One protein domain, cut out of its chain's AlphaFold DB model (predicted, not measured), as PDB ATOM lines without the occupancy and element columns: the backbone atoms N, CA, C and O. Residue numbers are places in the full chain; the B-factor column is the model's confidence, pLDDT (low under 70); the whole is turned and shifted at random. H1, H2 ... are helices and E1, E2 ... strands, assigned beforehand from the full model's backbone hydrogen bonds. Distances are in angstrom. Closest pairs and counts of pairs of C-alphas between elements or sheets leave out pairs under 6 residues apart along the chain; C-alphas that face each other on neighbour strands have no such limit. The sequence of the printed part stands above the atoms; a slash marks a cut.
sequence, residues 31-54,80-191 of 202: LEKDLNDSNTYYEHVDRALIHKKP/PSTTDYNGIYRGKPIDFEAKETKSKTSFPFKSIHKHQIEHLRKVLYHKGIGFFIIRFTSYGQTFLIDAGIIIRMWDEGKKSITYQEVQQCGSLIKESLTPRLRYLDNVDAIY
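AT A GLANCE: This is residues 31 to 54 and 80 to 191 of the 202 residues of the protein "Holliday junction resolvase RecU" of Absiella sp. AM27-20 (UniProt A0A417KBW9). What shape does the backbone make? One twisted sheet of E1, E2, E3, E5 and E6 forms the middle of three layers, which means helices on both faces of a sheet: H2, H3 and H4 cover one face, H1 and H5 the other. A small sheet of E4 and E7 lies out at one end of the body, beside H4. What is it made of? The 136 printed residues hold five named helices and seven named strands, in the order H1 E1 E2 E3 E4 H2 E5 E6 H3 E7 H4 H5, and the class is mixed, helices and strands; the large sheet, in the order E1, E2, E3, E5, E6, is mixed, with E3 and E5 parallel. How compact is it? It is compact and rounded, with a radius of gyration of the C-alphas of 14.0 A and spans of 40 by 34 by 28 A.

IN THESE COORDINATES: Where does the printed part begin, and what comes before the cut? H1 is residues 31 to 44, 19.9 A long, from C-alpha 31 at (108.049, 137.831, 169.520). E1 is residues 49 to 52. What follows the cut? E2 is residues 85 to 89, E3 is residues 92 to 101 and 29.2 A long, and E4 is residues 106 to 108. H2 is residues 114 to 125, 16.7 A long. E5 is residues 129 to 136, 22.8 A long, with C-alpha 129 at (94.866, 148.366, 180.611). What completes the printed part? E6 is residues 141 to 146, 16.6 A long, H3 is residues 147 to 155 and E7 is residues 160 to 162. H4 is residues 163 to 169, and H5, residues 183 to 191, ends with C-alpha 191 at (96.905, 145.987, 187.536).

HOW THE PARTS SIT: How do the strands pair? E1, an edge strand, is antiparallel to E2, with N 51 and O 86 2.9 A apart, and E2 and E3 form a hairpin, with N 94 and O 87 at 2.8 A. E3 and E5 are parallel at 19 degrees, with N 133 and O 97 at 2.8 A; E5 and E6, the other edge strand, form a hairpin, with N 132 and O 145 at 2.8 A. E4 and E7 are antiparallel, with N 107 and O 161 at 2.8 A. Where are H1 and H5? H1 is on the large sheet at a height of 8.2 A, and its closest C-alphas to E1 are those of Glu 43 and Leu 49, 5.3 A apart. H5 is on the same face as H1, at a height of 7.0 A, and its closest C-alphas to E6 are those of Tyr 183 and Leu 144, 7.0 A apart. Where are H2, H3 and H4? H2 lies over E3 and E5 on the face opposite to H1, at a height of 9.4 A, and touches H3 at a steep tilt of 49 degrees, opposite ways, closest at the C-alphas of Ile 117 and Ile 151, 6.2 A apart. H3 stands up from the sheet, its line rising 69 degrees. H4 is on the sheet at a height of 8.9 A, closest to E6 at the C-alphas of Cys 169 and Ile 145, 6.7 A apart. Do the helix backbones hold? In H1, H2, H3, H4 and H5 every O i to N i+4 pair is within hydrogen-bond range.

THE WHOLE: How large is it? The two C-alphas farthest apart are those of Val 45 and Gly 157, at 41.2 A. Where is the cut? Residues 55 to 79 are not printed, and C-alphas 54 and 80 are 9.7 A apart across it. Which link is long? The link from H4 to H5, residues 170 to 182, is long, and its residues 171 to 172 pair antiparallel with residues 143 to 144 of E6. How confident is the model? The mean pLDDT of the printed part is 96.5, and no printed residue is under 70.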
ATOM      1  N   LEU A  31     108.939 137.399 168.439       94.56
ATOM      2  CA  LEU A  31     108.049 137.831 169.520       94.56
ATOM      3  C   LEU A  31     106.565 137.732 169.145       94.56
ATOM      4  O   LEU A  31     105.765 137.286 169.960       94.56
ATOM      5  N   GLU A  32     106.196 138.093 167.915       95.12
ATOM      6  CA  GLU A  32     104.810 138.006 167.444       95.12
ATOM      7  C   GLU A  32     104.310 136.559 167.452       95.12
ATOM      8  O   GLU A  32     103.196 136.295 167.897       95.12
ATOM      9  N   LYS A  33     105.138 135.601 167.018       94.62
ATOM     10  CA  LYS A  33     104.748 134.188 167.049       94.62
ATOM     11  C   LYS A  33     104.521 133.711 168.484       94.62
ATOM     12  O   LYS A  33     103.503 133.086 168.754       94.62
ATOM     13  N   ASP A  34     105.446 134.016 169.394       96.00
ATOM     14  CA  ASP A  34     105.315 133.603 170.795       96.00
ATOM     15  C   ASP A  34     104.087 134.248 171.468       96.00
ATOM     16  O   ASP A  34     103.424 133.603 172.282       96.00
ATOM     17  N   LEU A  35     103.752 135.494 171.116       97.44
ATOM     18  CA  LEU A  35     102.535 136.161 171.585       97.44
ATOM     19  C   LEU A  35     101.275 135.505 171.030       97.44
ATOM     20  O   LEU A  35     100.371 135.217 171.805       97.44
ATOM     21  N   ASN A  36     101.226 135.222 169.728       96.75
ATOM     22  CA  ASN A  36     100.081 134.560 169.108       96.75
ATOM     23  C   ASN A  36      99.856 133.164 169.704       96.75
ATOM     24  O   ASN A  36      98.742 132.870 170.122       96.75
ATOM     25  N   ASP A  37     100.911 132.354 169.845       96.25
ATOM     26  CA  ASP A  37     100.828 131.033 170.485       96.25
ATOM     27  C   ASP A  37     100.319 131.146 171.940       96.25
ATOM     28  O   ASP A  37      99.533 130.320 172.406       96.25
ATOM     29  N   SER A  38     100.757 132.177 172.672       97.75
ATOM     30  CA  SER A  38     100.312 132.420 174.054       97.75
ATOM     31  C   SER A  38      98.860 132.876 174.120       97.75
ATOM     32  O   SER A  38      98.129 132.417 174.989       97.75
ATOM     33  N   ASN A  39      98.435 133.743 173.204       98.00
ATOM     34  CA  ASN A  39      97.062 134.228 173.117       98.00
ATOM     35  C   ASN A  39      96.096 133.101 172.743       98.00
ATOM     36  O   ASN A  39      95.078 132.958 173.409       98.00
ATOM     37  N   THR A  40      96.453 132.245 171.776       97.75
ATOM     38  CA  THR A  40      95.684 131.026 171.478       97.75
ATOM     39  C   THR A  40      95.563 130.143 172.713       97.75
ATOM     40  O   THR A  40      94.481 129.657 173.015       97.75
ATOM     41  N   TYR A  41      96.648 129.962 173.472       98.06
ATOM     42  CA  TYR A  41      96.573 129.212 174.723       98.06
ATOM     43  C   TYR A  41      95.617 129.865 175.731       98.06
ATOM     44  O   TYR A  41      94.795 129.161 176.309       98.06
ATOM     45  N   TYR A  42      95.703 131.184 175.943       98.31
ATOM     46  CA  TYR A  42      94.831 131.894 176.884       98.31
ATOM     47  C   TYR A  42      93.356 131.840 176.503       98.31
ATOM     48  O   TYR A  42      92.525 131.734 177.401       98.31
ATOM     49  N   GLU A  43      93.050 131.874 175.209       97.81
ATOM     50  CA  GLU A  43      91.698 131.681 174.687       97.81
ATOM     51  C   GLU A  43      91.220 130.246 174.941       97.81
ATOM     52  O   GLU A  43      90.154 130.045 175.504       97.81
ATOM     53  N   HIS A  44      92.041 129.240 174.620       97.69
ATOM     54  CA  HIS A  44      91.694 127.823 174.793       97.69
ATOM     55  C   HIS A  44      91.423 127.405 176.243       97.69
ATOM     56  O   HIS A  44      90.684 126.450 176.467       97.69
ATOM     57  N   VAL A  45      92.070 128.050 177.215       97.56
ATOM     58  CA  VAL A  45      91.856 127.781 178.649       97.56
ATOM     59  C   VAL A  45      90.882 128.771 179.293       97.56
ATOM     60  O   VAL A  45      90.842 128.860 180.519       97.56
ATOM     61  N   ASP A  46      90.152 129.549 178.486       97.44
ATOM     62  CA  ASP A  46      89.189 130.571 178.916       97.44
ATOM     63  C   ASP A  46      89.764 131.595 179.918       97.44
ATOM     64  O   ASP A  46      89.057 132.152 180.759       97.44
ATOM     65  N   ARG A  47      91.071 131.878 179.837       97.25
ATOM     66  CA  ARG A  47      91.732 132.864 180.709       97.25
ATOM     67  C   ARG A  47      91.564 134.286 180.184       97.25
ATOM     68  O   ARG A  47      91.357 135.199 180.980       97.25
ATOM     69  N   ALA A  48      91.708 134.497 178.876       98.19
ATOM     70  CA  ALA A  48      91.593 135.815 178.250       98.19
ATOM     71  C   ALA A  48      91.224 135.697 176.769       98.19
ATOM     72  O   ALA A  48      91.625 134.743 176.110       98.19
ATOM     73  N   LEU A  49      90.547 136.715 176.234       98.25
ATOM     74  CA  LEU A  49      90.228 136.813 174.809       98.25
ATOM     75  C   LEU A  49      91.019 137.971 174.203       98.25
ATOM     76  O   LEU A  49      90.616 139.128 174.322       98.25
ATOM     77  N   ILE A  50      92.183 137.670 173.627       98.44
ATOM     78  CA  ILE A  50      93.146 138.661 173.130       98.44
ATOM     79  C   ILE A  50      93.604 138.257 171.732       98.44
ATOM     80  O   ILE A  50      94.055 137.133 171.523       98.44
ATOM     81  N   HIS A  51      93.554 139.191 170.785       97.19
ATOM     82  CA  HIS A  51      93.915 138.935 169.394       97.19
ATOM     83  C   HIS A  51      94.841 140.009 168.832       97.19
ATOM     84  O   HIS A  51      94.865 141.159 169.277       97.19
ATOM     85  N   LYS A  52      95.592 139.617 167.801       96.06
ATOM     86  CA  LYS A  52      96.331 140.552 166.961       96.06
ATOM     87  C   LYS A  52      95.384 141.170 165.933       96.06
ATOM     88  O   LYS A  52      94.642 140.458 165.254       96.06
ATOM     89  N   LYS A  53      95.441 142.487 165.771       93.25
ATOM     90  CA  LYS A  53      94.728 143.203 164.715       93.25
ATOM     91  C   LYS A  53      95.374 142.884 163.358       93.25
ATOM     92  O   LYS A  53      96.604 142.886 163.244       93.25
ATOM     93  N   PRO A  54      94.579 142.607 162.311       91.19
ATOM     94  CA  PRO A  54      95.118 142.365 160.981       91.19
ATOM     95  C   PRO A  54      95.783 143.630 160.436       91.19
ATOM     96  O   PRO A  54      95.356 144.751 160.720       91.19
ATOM     97  N   PRO A  80      98.701 152.026 160.232       84.50
ATOM     98  CA  PRO A  80      97.825 151.714 161.353       84.50
ATOM     99  C   PRO A  80      97.569 152.966 162.198       84.50
ATOM    100  O   PRO A  80      98.414 153.853 162.307       84.50
ATOM    101  N   SER A  81      96.371 153.053 162.772       80.81
ATOM    102  CA  SER A  81      95.973 154.131 163.686       80.81
ATOM    103  C   SER A  81      96.030 153.714 165.155       80.81
ATOM    104  O   SER A  81      95.913 154.564 166.033       80.81
ATOM    105  N   THR A  82      96.213 152.420 165.423       88.75
ATOM    106  CA  THR A  82      96.209 151.829 166.763       88.75
ATOM    107  C   THR A  82      97.398 150.888 166.939       88.75
ATOM    108  O   THR A  82      98.121 150.601 165.991       88.75
ATOM    109  N   THR A  83      97.562 150.384 168.151       94.19
ATOM    110  CA  THR A  83      98.439 149.259 168.516       94.19
ATOM    111  C   THR A  83      98.032 147.937 167.867       94.19
ATOM    112  O   THR A  83      96.891 147.792 167.410       94.19
ATOM    113  N   ASP A  84      98.942 146.965 167.899       94.50
ATOM    114  CA  ASP A  84      98.781 145.663 167.245       94.50
ATOM    115  C   ASP A  84      97.887 144.657 167.989       94.50
ATOM    116  O   ASP A  84      97.281 143.819 167.324       94.50
ATOM    117  N   TYR A  85      97.762 144.706 169.320       98.19
ATOM    118  CA  TYR A  85      97.003 143.707 170.091       98.19
ATOM    119  C   TYR A  85      95.936 144.351 170.966       98.19
ATOM    120  O   TYR A  85      96.161 145.392 171.585       98.19
ATOM    121  N   ASN A  86      94.771 143.714 171.050       97.75
ATOM    122  CA  ASN A  86      93.719 144.097 171.982       97.75
ATOM    123  C   ASN A  86      92.869 142.900 172.414       97.75
ATOM    124  O   ASN A  86      92.914 141.826 171.813       97.75
ATOM    125  N   GLY A  87      92.096 143.090 173.475       97.94
ATOM    126  CA  GLY A  87      91.236 142.047 174.002       97.94
ATOM    127  C   GLY A  87      90.575 142.402 175.320       97.94
ATOM    128  O   GLY A  87      90.509 143.569 175.712       97.94
ATOM    129  N   ILE A  88      90.092 141.372 176.006       98.12
ATOM    130  CA  ILE A  88      89.455 141.468 177.317       98.12
ATOM    131  C   ILE A  88      90.099 140.452 178.258       98.12
ATOM    132  O   ILE A  88      90.306 139.289 177.903       98.12
ATOM    133  N   TYR A  89      90.372 140.895 179.481       98.12
ATOM    134  CA  TYR A  89      90.847 140.053 180.572       98.12
ATOM    135  C   TYR A  89      90.207 140.502 181.882       98.12
ATOM    136  O   TYR A  89      90.231 141.691 182.197       98.12
ATOM    137  N   ARG A  90      89.599 139.566 182.627       96.44
ATOM    138  CA  ARG A  90      88.903 139.848 183.903       96.44
ATOM    139  C   ARG A  90      87.922 141.032 183.807       96.44
ATOM    140  O   ARG A  90      87.876 141.903 184.668       96.44
ATOM    141  N   GLY A  91      87.179 141.116 182.699       95.88
ATOM    142  CA  GLY A  91      86.221 142.199 182.445       95.88
ATOM    143  C   GLY A  91      86.836 143.570 182.124       95.88
ATOM    144  O   GLY A  91      86.094 144.537 181.949       95.88
ATOM    145  N   LYS A  92      88.166 143.685 182.016       97.56
ATOM    146  CA  LYS A  92      88.862 144.918 181.624       97.56
ATOM    147  C   LYS A  92      89.342 144.841 180.172       97.56
ATOM    148  O   LYS A  92      89.878 143.805 179.770       97.56
ATOM    149  N   PRO A  93      89.198 145.922 179.383       97.94
ATOM    150  CA  PRO A  93      89.811 145.984 178.066       97.94
ATOM    151  C   PRO A  93      91.334 146.065 178.213       97.94
ATOM    152  O   PRO A  93      91.848 146.890 178.973       97.94
ATOM    153  N   ILE A  94      92.033 145.211 177.473       98.31
ATOM    154  CA  ILE A  94      93.488 145.213 177.319       98.31
ATOM    155  C   ILE A  94      93.822 145.695 175.911       98.31
ATOM    156  O   ILE A  94      93.198 145.277 174.934       98.31
ATOM    157  N   ASP A  95      94.840 146.536 175.799       98.50
ATOM    158  CA  ASP A  95      95.399 146.966 174.525       98.50
ATOM    159  C   ASP A  95      96.918 147.147 174.681       98.50
ATOM    160  O   ASP A  95      97.385 147.770 175.635       98.50
ATOM    161  N   PHE A  96      97.716 146.540 173.802       98.56
ATOM    162  CA  PHE A  96      99.170 146.597 173.925       98.56
ATOM    163  C   PHE A  96      99.900 146.530 172.590       98.56
ATOM    164  O   PHE A  96      99.399 146.057 171.569       98.56
ATOM    165  N   GLU A  97     101.141 146.996 172.632       97.75
ATOM    166  CA  GLU A  97     102.078 146.988 171.516       97.75
ATOM    167  C   GLU A  97     103.256 146.059 171.826       97.75
ATOM    168  O   GLU A  97     103.755 146.040 172.954       97.75
ATOM    169  N   ALA A  98     103.731 145.306 170.833       97.00
ATOM    170  CA  ALA A  98     104.862 144.399 170.992       97.00
ATOM    171  C   ALA A  98     106.013 144.812 170.077       97.00
ATOM    172  O   ALA A  98     105.848 144.923 168.864       97.00
ATOM    173  N   LYS A  99     107.202 145.020 170.645       96.06
ATOM    174  CA  LYS A  99     108.401 145.406 169.893       96.06
ATOM    175  C   LYS A  99     109.589 144.557 170.315       96.06
ATOM    176  O   LYS A  99     109.721 144.158 171.469       96.06
ATOM    177  N   GLU A 100     110.506 144.326 169.388       95.81
ATOM    178  CA  GLU A 100     111.757 143.632 169.672       95.81
ATOM    179  C   GLU A 100     112.963 144.431 169.181       95.81
ATOM    180  O   GLU A 100     112.881 145.225 168.241       95.81
ATOM    181  N   THR A 101     114.099 144.246 169.845       95.12
ATOM    182  CA  THR A 101     115.365 144.875 169.473       95.12
ATOM    183  C   THR A 101     116.533 143.916 169.658       95.12
ATOM    184  O   THR A 101     116.616 143.175 170.638       95.12
ATOM    185  N   LYS A 102     117.479 143.983 168.718       95.25
ATOM    186  CA  LYS A 102     118.795 143.325 168.791       95.25
ATOM    187  C   LYS A 102     119.847 144.197 169.486       95.25
ATOM    188  O   LYS A 102     120.997 143.797 169.623       95.25
ATOM    189  N   SER A 103     119.490 145.421 169.872       95.12
ATOM    190  CA  SER A 103     120.390 146.306 170.608       95.12
ATOM    191  C   SER A 103     120.631 145.754 172.008       95.12
ATOM    192  O   SER A 103     119.685 145.424 172.713       95.12
ATOM    193  N   LYS A 104     121.896 145.690 172.427       94.31
ATOM    194  CA  LYS A 104     122.279 145.288 173.790       94.31
ATOM    195  C   LYS A 104     122.156 146.432 174.802       94.31
ATOM    196  O   LYS A 104     122.158 146.202 175.999       94.31
ATOM    197  N   THR A 105     122.079 147.679 174.349       95.69
ATOM    198  CA  THR A 105     122.181 148.838 175.251       95.69
ATOM    199  C   THR A 105     120.847 149.523 175.482       95.69
ATOM    200  O   THR A 105     120.561 149.949 176.597       95.69
ATOM    201  N   SER A 106     120.025 149.655 174.439       96.50
ATOM    202  CA  SER A 106     118.779 150.420 174.513       96.50
ATOM    203  C   SER A 106     117.783 150.080 173.411       96.50
ATOM    204  O   SER A 106     118.155 149.699 172.298       96.50
ATOM    205  N   PHE A 107     116.507 150.273 173.721       97.31
ATOM    206  CA  PHE A 107     115.399 150.231 172.786       97.31
ATOM    207  C   PHE A 107     115.094 151.653 172.272       97.31
ATOM    208  O   PHE A 107     114.824 152.550 173.075       97.31
ATOM    209  N   PRO A 108     115.159 151.904 170.952       97.19
ATOM    210  CA  PRO A 108     115.022 153.249 170.411       97.19
ATOM    211  C   PRO A 108     113.548 153.644 170.255       97.19
ATOM    212  O   PRO A 108     112.788 152.968 169.565       97.19
ATOM    213  N   PHE A 109     113.154 154.792 170.805       96.69
ATOM    214  CA  PHE A 109     111.766 155.257 170.753       96.69
ATOM    215  C   PHE A 109     111.295 155.561 169.336       96.69
ATOM    216  O   PHE A 109     110.145 155.306 169.036       96.69
ATOM    217  N   LYS A 110     112.170 155.923 168.390       94.50
ATOM    218  CA  LYS A 110     111.785 156.056 166.965       94.50
ATOM    219  C   LYS A 110     111.068 154.827 166.361       94.50
ATOM    220  O   LYS A 110     110.498 154.942 165.284       94.50
ATOM    221  N   SER A 111     111.167 153.655 166.998       92.50
ATOM    222  CA  SER A 111     110.453 152.434 166.601       92.50
ATOM    223  C   SER A 111     108.995 152.372 167.083       92.50
ATOM    224  O   SER A 111     108.233 151.546 166.591       92.50
ATOM    225  N   ILE A 112     108.604 153.239 168.019       94.56
ATOM    226  CA  ILE A 112     107.225 153.457 168.448       94.56
ATOM    227  C   ILE A 112     106.669 154.613 167.621       94.56
ATOM    228  O   ILE A 112     107.233 155.709 167.582       94.56
ATOM    229  N   HIS A 113     105.554 154.376 166.944       94.12
ATOM    230  CA  HIS A 113     104.920 155.413 166.142       94.12
ATOM    231  C   HIS A 113     104.025 156.304 167.007       94.12
ATOM    232  O   HIS A 113     103.361 155.836 167.930       94.12
ATOM    233  N   LYS A 114     103.933 157.593 166.655       95.44
ATOM    234  CA  LYS A 114     103.125 158.588 167.384       95.44
ATOM    235  C   LYS A 114     101.673 158.141 167.613       95.44
ATOM    236  O   LYS A 114     101.154 158.317 168.711       95.44
ATOM    237  N   HIS A 115     101.046 157.506 166.620       94.38
ATOM    238  CA  HIS A 115      99.672 157.012 166.748       94.38
ATOM    239  C   HIS A 115      99.520 155.933 167.837       94.38
ATOM    240  O   HIS A 115      98.479 155.874 168.480       94.38
ATOM    241  N   GLN A 116     100.552 155.118 168.099       96.25
ATOM    242  CA  GLN A 116     100.523 154.084 169.145       96.25
ATOM    243  C   GLN A 116     100.491 154.729 170.537       96.25
ATOM    244  O   GLN A 116      99.680 154.351 171.379       96.25
ATOM    245  N   ILE A 117     101.317 155.761 170.748       97.69
ATOM    246  CA  ILE A 117     101.338 156.570 171.977       97.69
ATOM    247  C   ILE A 117      99.993 157.272 172.190       97.69
ATOM    248  O   ILE A 117      99.423 157.222 173.279       97.69
ATOM    249  N   GLU A 118      99.458 157.918 171.152       97.56
ATOM    250  CA  GLU A 118      98.173 158.621 171.228       97.56
ATOM    251  C   GLU A 118      97.001 157.673 171.493       97.56
ATOM    252  O   GLU A 118      96.111 158.004 172.281       97.56
ATOM    253  N   HIS A 119      97.007 156.494 170.871       97.81
ATOM    254  CA  HIS A 119      96.009 155.453 171.103       97.81
ATOM    255  C   HIS A 119      96.062 154.941 172.543       97.81
ATOM    256  O   HIS A 119      95.049 154.994 173.239       97.81
ATOM    257  N   LEU A 120      97.239 154.541 173.032       98.12
ATOM    258  CA  LEU A 120      97.390 154.054 174.407       98.12
ATOM    259  C   LEU A 120      97.046 155.131 175.441       98.12
ATOM    260  O   LEU A 120      96.425 154.821 176.455       98.12
ATOM    261  N   ARG A 121      97.331 156.410 175.169       98.06
ATOM    262  CA  ARG A 121      96.878 157.516 176.028       98.06
ATOM    263  C   ARG A 121      95.350 157.537 176.166       98.06
ATOM    264  O   ARG A 121      94.846 157.720 177.273       98.06
ATOM    265  N   LYS A 122      94.609 157.314 175.073       98.19
ATOM    266  CA  LYS A 122      93.138 157.213 175.108       98.19
ATOM    267  C   LYS A 122      92.669 155.961 175.846       98.19
ATOM    268  O   LYS A 122      91.726 156.055 176.625       98.19
ATOM    269  N   VAL A 123      93.331 154.820 175.652       98.06
ATOM    270  CA  VAL A 123      93.028 153.579 176.390       98.06
ATOM    271  C   VAL A 123      93.121 153.819 177.898       98.06
ATOM    272  O   VAL A 123      92.157 153.556 178.618       98.06
ATOM    273  N   LEU A 124      94.231 154.398 178.368       97.88
ATOM    274  CA  LEU A 124      94.431 154.711 179.787       97.88
ATOM    275  C   LEU A 124      93.407 155.735 180.299       97.88
ATOM    276  O   LEU A 124      92.860 155.575 181.393       97.88
ATOM    277  N   TYR A 125      93.098 156.763 179.502       98.00
ATOM    278  CA  TYR A 125      92.062 157.751 179.830       98.00
ATOM    279  C   TYR A 125      90.694 157.090 180.070       98.00
ATOM    280  O   TYR A 125      90.021 157.399 181.054       98.00
ATOM    281  N   HIS A 126      90.325 156.114 179.236       97.81
ATOM    282  CA  HIS A 126      89.092 155.331 179.360       97.81
ATOM    283  C   HIS A 126      89.195 154.141 180.332       97.81
ATOM    284  O   HIS A 126      88.338 153.260 180.312       97.81
ATOM    285  N   LYS A 127      90.202 154.124 181.217       96.75
ATOM    286  CA  LYS A 127      90.395 153.101 182.263       96.75
ATOM    287  C   LYS A 127      90.637 151.681 181.727       96.75
ATOM    288  O   LYS A 127      90.394 150.709 182.442       96.75
ATOM    289  N   GLY A 128      91.118 151.564 180.490       97.62
ATOM    290  CA  GLY A 128      91.650 150.314 179.959       97.62
ATOM    291  C   GLY A 128      93.081 150.055 180.421       97.62
ATOM    292  O   GLY A 128      93.789 150.968 180.847       97.62
ATOM    293  N   ILE A 129      93.502 148.799 180.318       98.44
ATOM    294  CA  ILE A 129      94.866 148.366 180.611       98.44
ATOM    295  C   ILE A 129      95.697 148.533 179.337       98.44
ATOM    296  O   ILE A 129      95.410 147.908 178.316       98.44
ATOM    297  N   GLY A 130      96.715 149.391 179.409       98.38
ATOM    298  CA  GLY A 130      97.621 149.694 178.306       98.38
ATOM    299  C   GLY A 130      99.068 149.378 178.667       98.38
ATOM    300  O   GLY A 130      99.560 149.888 179.672       98.38
ATOM    301  N   PHE A 131      99.779 148.600 177.851       98.75
ATOM    302  CA  PHE A 131     101.200 148.304 178.084       98.75
ATOM    303  C   PHE A 131     101.996 148.062 176.794       98.75
ATOM    304  O   PHE A 131     101.451 147.976 175.695       98.75
ATOM    305  N   PHE A 132     103.315 147.968 176.938       98.56
ATOM    306  CA  PHE A 132     104.243 147.516 175.907       98.56
ATOM    307  C   PHE A 132     104.876 146.190 176.322       98.56
ATOM    308  O   PHE A 132     105.260 146.017 177.478       98.56
ATOM    309  N   ILE A 133     105.049 145.281 175.365       98.56
ATOM    310  CA  ILE A 133     105.912 144.109 175.507       98.56
ATOM    311  C   ILE A 133     107.176 144.358 174.687       98.56
ATOM    312  O   ILE A 133     107.116 144.455 173.461       98.56
ATOM    313  N   ILE A 134     108.323 144.471 175.356       98.00
ATOM    314  CA  ILE A 134     109.612 144.752 174.714       98.00
ATOM    315  C   ILE A 134     110.554 143.566 174.903       98.00
ATOM    316  O   ILE A 134     110.922 143.222 176.028       98.00
ATOM    317  N   ARG A 135     110.985 142.958 173.793       97.50
ATOM    318  CA  ARG A 135     111.983 141.880 173.787       97.50
ATOM    319  C   ARG A 135     113.363 142.397 173.400       97.50
ATOM    320  O   ARG A 135     113.552 142.945 172.315       97.50
ATOM    321  N   PHE A 136     114.353 142.137 174.245       96.94
ATOM    322  CA  PHE A 136     115.762 142.280 173.895       96.94
ATOM    323  C   PHE A 136     116.287 140.926 173.421       96.94
ATOM    324  O   PHE A 136     116.707 140.086 174.219       96.94
ATOM    325  N   THR A 137     116.274 140.696 172.107       94.62
ATOM    326  CA  THR A 137     116.587 139.379 171.526       94.62
ATOM    327  C   THR A 137     118.020 138.942 171.822       94.62
ATOM    328  O   THR A 137     118.283 137.754 171.947       94.62
ATOM    329  N   SER A 138     118.956 139.887 171.978       93.94
ATOM    330  CA  SER A 138     120.345 139.584 172.352       93.94
ATOM    331  C   SER A 138     120.510 139.064 173.778       93.94
ATOM    332  O   SER A 138     121.534 138.449 174.061       93.94
ATOM    333  N   TYR A 139     119.534 139.312 174.651       94.62
ATOM    334  CA  TYR A 139     119.502 138.781 176.013       94.62
ATOM    335  C   TYR A 139     118.514 137.623 176.168       94.62
ATOM    336  O   TYR A 139     118.517 136.974 177.208       94.62
ATOM    337  N   GLY A 140     117.661 137.368 175.168       93.50
ATOM    338  CA  GLY A 140     116.564 136.407 175.294       93.50
ATOM    339  C   GLY A 140     115.580 136.787 176.404       93.50
ATOM    340  O   GLY A 140     114.998 135.912 177.031       93.50
ATOM    341  N   GLN A 141     115.441 138.085 176.695       96.19
ATOM    342  CA  GLN A 141     114.581 138.580 177.765       96.19
ATOM    343  C   GLN A 141     113.467 139.453 177.207       96.19
ATOM    344  O   GLN A 141     113.688 140.292 176.329       96.19
ATOM    345  N   THR A 142     112.273 139.252 177.752       98.19
ATOM    346  CA  THR A 142     111.043 139.920 177.337       98.19
ATOM    347  C   THR A 142     110.424 140.596 178.553       98.19
ATOM    348  O   THR A 142     110.278 139.963 179.595       98.19
ATOM    349  N   PHE A 143     110.070 141.871 178.435       98.56
ATOM    350  CA  PHE A 143     109.556 142.676 179.543       98.56
ATOM    351  C   PHE A 143     108.184 143.249 179.210       98.56
ATOM    352  O   PHE A 143     107.963 143.685 178.081       98.56
ATOM    353  N   LEU A 144     107.297 143.289 180.202       98.69
ATOM    354  CA  LEU A 144     106.068 144.078 180.180       98.69
ATOM    355  C   LEU A 144     106.345 145.426 180.845       98.69
ATOM    356  O   LEU A 144     106.822 145.467 181.978       98.69
ATOM    357  N   ILE A 145     106.042 146.523 180.159       98.56
ATOM    358  CA  ILE A 145     106.190 147.882 180.686       98.56
ATOM    359  C   ILE A 145     104.844 148.587 180.590       98.56
ATOM    360  O   ILE A 145     104.252 148.638 179.512       98.56
ATOM    361  N   ASP A 146     104.374 149.152 181.700       98.31
ATOM    362  CA  ASP A 146     103.150 149.954 181.714       98.31
ATOM    363  C   ASP A 146     103.222 151.097 180.686       98.31
ATOM    364  O   ASP A 146     104.242 151.790 180.567       98.31
ATOM    365  N   ALA A 147     102.142 151.302 179.925       98.19
ATOM    366  CA  ALA A 147     102.143 152.303 178.862       98.19
ATOM    367  C   ALA A 147     102.313 153.722 179.415       98.19
ATOM    368  O   ALA A 147     102.943 154.541 178.754       98.19
ATOM    369  N   GLY A 148     101.826 154.016 180.624       98.19
ATOM    370  CA  GLY A 148     101.996 155.319 181.264       98.19
ATOM    371  C   GLY A 148     103.467 155.684 181.472       98.19
ATOM    372  O   GLY A 148     103.845 156.842 181.285       98.19
ATOM    373  N   ILE A 149     104.323 154.701 181.767       98.12
ATOM    374  CA  ILE A 149     105.775 154.901 181.892       98.12
ATOM    375  C   ILE A 149     106.387 155.280 180.539       98.12
ATOM    376  O   ILE A 149     107.126 156.263 180.454       98.12
ATOM    377  N   ILE A 150     106.068 154.525 179.482       98.12
ATOM    378  CA  ILE A 150     106.590 154.780 178.132       98.12
ATOM    379  C   ILE A 150     106.084 156.121 177.590       98.12
ATOM    380  O   ILE A 150     106.876 156.895 177.058       98.12
ATOM    381  N   ILE A 151     104.795 156.425 177.769       98.38
ATOM    382  CA  ILE A 151     104.181 157.694 177.359       98.38
ATOM    383  C   ILE A 151     104.869 158.869 178.063       98.38
ATOM    384  O   ILE A 151     105.230 159.835 177.399       98.38
ATOM    385  N   ARG A 152     105.123 158.778 179.376       98.25
ATOM    386  CA  ARG A 152     105.829 159.835 180.116       98.25
ATOM    387  C   ARG A 152     107.236 160.075 179.566       98.25
ATOM    388  O   ARG A 152     107.580 161.209 179.259       98.25
ATOM    389  N   MET A 153     108.030 159.016 179.392       98.06
ATOM    390  CA  MET A 153     109.385 159.143 178.834       98.06
ATOM    391  C   MET A 153     109.371 159.696 177.401       98.06
ATOM    392  O   MET A 153     110.280 160.424 177.003       98.06
ATOM    393  N   TRP A 154     108.355 159.335 176.613       97.38
ATOM    394  CA  TRP A 154     108.154 159.859 175.266       97.38
ATOM    395  C   TRP A 154     107.871 161.363 175.281       97.38
ATOM    396  O   TRP A 154     108.493 162.108 174.526       97.38
ATOM    397  N   ASP A 155     106.964 161.807 176.152       96.69
ATOM    398  CA  ASP A 155     106.579 163.214 176.293       96.69
ATOM    399  C   ASP A 155     107.742 164.081 176.812       96.69
ATOM    400  O   ASP A 155     107.895 165.224 176.389       96.69
ATOM    401  N   GLU A 156     108.622 163.515 177.645       97.38
ATOM    402  CA  GLU A 156     109.894 164.125 178.072       97.38
ATOM    403  C   GLU A 156     110.931 164.245 176.933       97.38
ATOM    404  O   GLU A 156     112.005 164.820 177.117       97.38
ATOM    405  N   GLY A 157     110.645 163.703 175.746       96.69
ATOM    406  CA  GLY A 157     111.519 163.787 174.577       96.69
ATOM    407  C   GLY A 157     112.698 162.811 174.595       96.69
ATOM    408  O   GLY A 157     113.662 163.006 173.841       96.69
ATOM    409  N   LYS A 158     112.657 161.748 175.416       97.19
ATOM    410  CA  LYS A 158     113.691 160.701 175.369       97.19
ATOM    411  C   LYS A 158     113.735 160.044 173.988       97.19
ATOM    412  O   LYS A 158     112.722 159.790 173.345       97.19
ATOM    413  N   LYS A 159     114.950 159.722 173.534       97.06
ATOM    414  CA  LYS A 159     115.190 159.076 172.229       97.06
ATOM    415  C   LYS A 159     115.220 157.548 172.311       97.06
ATOM    416  O   LYS A 159     115.072 156.870 171.291       97.06
ATOM    417  N   SER A 160     115.439 157.005 173.500       97.31
ATOM    418  CA  SER A 160     115.512 155.574 173.775       97.31
ATOM    419  C   SER A 160     115.299 155.303 175.264       97.31
ATOM    420  O   SER A 160     115.399 156.214 176.085       97.31
ATOM    421  N   ILE A 161     115.035 154.039 175.589       97.81
ATOM    422  CA  ILE A 161     115.068 153.498 176.948       97.81
ATOM    423  C   ILE A 161     116.176 152.446 177.021       97.81
ATOM    424  O   ILE A 161     116.262 151.558 176.169       97.81
ATOM    425  N   THR A 162     117.084 152.575 177.979       98.00
ATOM    426  CA  THR A 162     118.190 151.629 178.155       98.00
ATOM    427  C   THR A 162     117.687 150.284 178.664       98.00
ATOM    428  O   THR A 162     116.626 150.184 179.277       98.00
ATOM    429  N   TYR A 163     118.461 149.229 178.427       97.88
ATOM    430  CA  TYR A 163     118.155 147.906 178.964       97.88
ATOM    431  C   TYR A 163     118.048 147.924 180.501       97.88
ATOM    432  O   TYR A 163     117.123 147.338 181.050       97.88
ATOM    433  N   GLN A 164     118.920 148.670 181.188       97.50
ATOM    434  CA  GLN A 164     118.857 148.831 182.645       97.50
ATOM    435  C   GLN A 164     117.579 149.550 183.097       97.50
ATOM    436  O   GLN A 164     116.934 149.096 184.037       97.50
ATOM    437  N   GLU A 165     117.175 150.626 182.416       97.75
ATOM    438  CA  GLU A 165     115.902 151.297 182.713       97.75
ATOM    439  C   GLU A 165     114.713 150.353 182.500       97.75
ATOM    440  O   GLU A 165     113.821 150.318 183.342       97.75
ATOM    441  N   VAL A 166     114.720 149.538 181.435       97.81
ATOM    442  CA  VAL A 166     113.687 148.510 181.203       97.81
ATOM    443  C   VAL A 166     113.661 147.477 182.328       97.81
ATOM    444  O   VAL A 166     112.581 147.102 182.766       97.81
ATOM    445  N   GLN A 167     114.813 147.032 182.830       97.31
ATOM    446  CA  GLN A 167     114.866 146.108 183.968       97.31
ATOM    447  C   GLN A 167     114.341 146.735 185.267       97.31
ATOM    448  O   GLN A 167     113.818 146.020 186.116       97.31
ATOM    449  N   GLN A 168     114.496 148.050 185.434       97.25
ATOM    450  CA  GLN A 168     114.044 148.776 186.621       97.25
ATOM    451  C   GLN A 168     112.544 149.082 186.589       97.25
ATOM    452  O   GLN A 168     111.880 148.980 187.616       97.25
ATOM    453  N   CYS A 169     112.016 149.503 185.436       96.75
ATOM    454  CA  CYS A 169     110.624 149.943 185.310       96.75
ATOM    455  C   CYS A 169     109.684 148.876 184.732       96.75
ATOM    456  O   CYS A 169     108.468 148.990 184.882       96.75
ATOM    457  N   GLY A 170     110.231 147.867 184.059       97.06
ATOM    458  CA  GLY A 170     109.498 146.764 183.459       97.06
ATOM    459  C   GLY A 170     109.451 145.530 184.352       97.06
ATOM    460  O   GLY A 170     110.267 145.329 185.248       97.06
ATOM    461  N   SER A 171     108.493 144.659 184.065       98.00
ATOM    462  CA  SER A 171     108.331 143.361 184.705       98.00
ATOM    463  C   SER A 171     108.777 142.259 183.747       98.00
ATOM    464  O   SER A 171     108.298 142.189 182.614       98.00
ATOM    465  N   LEU A 172     109.717 141.410 184.171       98.31
ATOM    466  CA  LEU A 172     110.225 140.313 183.343       98.31
ATOM    467  C   LEU A 172     109.114 139.285 183.089       98.31
ATOM    468  O   LEU A 172     108.537 138.736 184.030       98.31
ATOM    469  N   ILE A 173     108.832 138.999 181.820       98.31
ATOM    470  CA  ILE A 173     107.858 137.984 181.419       98.31
ATOM    471  C   ILE A 173     108.540 136.620 181.450       98.31
ATOM    472  O   ILE A 173     109.550 136.392 180.782       98.31
ATOM    473  N   LYS A 174     107.960 135.689 182.208       96.44
ATOM    474  CA  LYS A 174     108.441 134.310 182.256       96.44
ATOM    475  C   LYS A 174     108.074 133.580 180.964       96.44
ATOM    476  O   LYS A 174     106.904 133.532 180.581       96.44
ATOM    477  N   GLU A 175     109.069 132.967 180.333       93.31
ATOM    478  CA  GLU A 175     108.849 132.074 179.197       93.31
ATOM    479  C   GLU A 175     108.557 130.644 179.686       93.31
ATOM    480  O   GLU A 175     109.118 130.182 180.686       93.31
ATOM    481  N   SER A 176     107.661 129.932 179.003       90.56
ATOM    482  CA  SER A 176     107.373 128.518 179.279       90.56
ATOM    483  C   SER A 176     106.992 127.751 178.010       90.56
ATOM    484  O   SER A 176     107.027 128.285 176.903       90.56
ATOM    485  N   LEU A 177     106.700 126.452 178.134       87.19
ATOM    486  CA  LEU A 177     106.235 125.666 176.990       87.19
ATOM    487  C   LEU A 177     104.801 126.056 176.601       87.19
ATOM    488  O   LEU A 177     104.540 126.323 175.432       87.19
ATOM    489  N   THR A 178     103.911 126.133 177.591       88.62
ATOM    490  CA  THR A 178     102.486 126.458 177.438       88.62
ATOM    491  C   THR A 178     102.007 127.263 178.658       88.62
ATOM    492  O   THR A 178     101.950 126.692 179.750       88.62
ATOM    493  N   PRO A 179     101.699 128.568 178.526       91.81
ATOM    494  CA  PRO A 179     101.874 129.410 177.334       91.81
ATOM    495  C   PRO A 179     103.357 129.692 177.038       91.81
ATOM    496  O   PRO A 179     104.225 129.429 177.873       91.81
ATOM    497  N   ARG A 180     103.668 130.259 175.865       94.38
ATOM    498  CA  ARG A 180     105.046 130.655 175.515       94.38
ATOM    499  C   ARG A 180     105.524 131.854 176.333       94.38
ATOM    500  O   ARG A 180     106.646 131.837 176.827       94.38
ATOM    501  N   LEU A 181     104.655 132.842 176.526       97.06
ATOM    502  CA  LEU A 181     104.886 134.074 177.275       97.06
ATOM    503  C   LEU A 181     103.800 134.252 178.331       97.06
ATOM    504  O   LEU A 181     102.643 134.531 178.007       97.06
ATOM    505  N   ARG A 182     104.181 134.154 179.607       97.44
ATOM    506  CA  ARG A 182     103.282 134.278 180.767       97.44
ATOM    507  C   ARG A 182     102.935 135.731 181.123       97.44
ATOM    508  O   ARG A 182     102.881 136.081 182.295       97.44
ATOM    509  N   TYR A 183     102.718 136.594 180.128       98.19
ATOM    510  CA  TYR A 183     102.564 138.035 180.359       98.19
ATOM    511  C   TYR A 183     101.314 138.400 181.172       98.19
ATOM    512  O   TYR A 183     101.320 139.426 181.844       98.19
ATOM    513  N   LEU A 184     100.257 137.575 181.157       97.88
ATOM    514  CA  LEU A 184      99.073 137.827 181.984       97.88
ATOM    515  C   LEU A 184      99.380 137.735 183.483       97.88
ATOM    516  O   LEU A 184      98.758 138.449 184.256       97.88
ATOM    517  N   ASP A 185     100.384 136.953 183.891       97.06
ATOM    518  CA  ASP A 185     100.830 136.914 185.290       97.06
ATOM    519  C   ASP A 185     101.433 138.273 185.699       97.06
ATOM    520  O   ASP A 185     101.215 138.760 186.806       97.06
ATOM    521  N   ASN A 186     102.154 138.929 184.780       97.69
ATOM    522  CA  ASN A 186     102.648 140.291 184.979       97.69
ATOM    523  C   ASN A 186     101.491 141.306 184.997       97.69
ATOM    524  O   ASN A 186     101.523 142.243 185.791       97.69
ATOM    525  N   VAL A 187     100.468 141.121 184.153       97.88
ATOM    526  CA  VAL A 187      99.258 141.963 184.153       97.88
ATOM    527  C   VAL A 187      98.528 141.857 185.493       97.88
ATOM    528  O   VAL A 187      98.218 142.889 186.085       97.88
ATOM    529  N   ASP A 188      98.309 140.644 186.003       96.81
ATOM    530  CA  ASP A 188      97.722 140.407 187.328       96.81
ATOM    531  C   ASP A 188      98.514 141.148 188.410       96.81
ATOM    532  O   ASP A 188      97.961 141.951 189.165       96.81
ATOM    533  N   ALA A 189      99.834 140.954 188.412       95.62
ATOM    534  CA  ALA A 189     100.723 141.558 189.390       95.62
ATOM    535  C   ALA A 189     100.792 143.087 189.309       95.62
ATOM    536  O   ALA A 189     101.144 143.700 190.305       95.62
ATOM    537  N   ILE A 190     100.517 143.726 188.170       95.19
ATOM    538  CA  ILE A 190     100.620 145.190 188.024       95.19
ATOM    539  C   ILE A 190      99.265 145.868 188.232       95.19
ATOM    540  O   ILE A 190      99.206 146.890 188.914       95.19
ATOM    541  N   TYR A 191      98.195 145.305 187.671       95.62
ATOM    542  CA  TYR A 191      96.905 145.987 187.536       95.62
ATOM    543  C   TYR A 191      95.808 145.455 188.465       95.62
ATOM    544  O   TYR A 191      94.797 146.132 188.623       95.62
TER     545      TYR A 191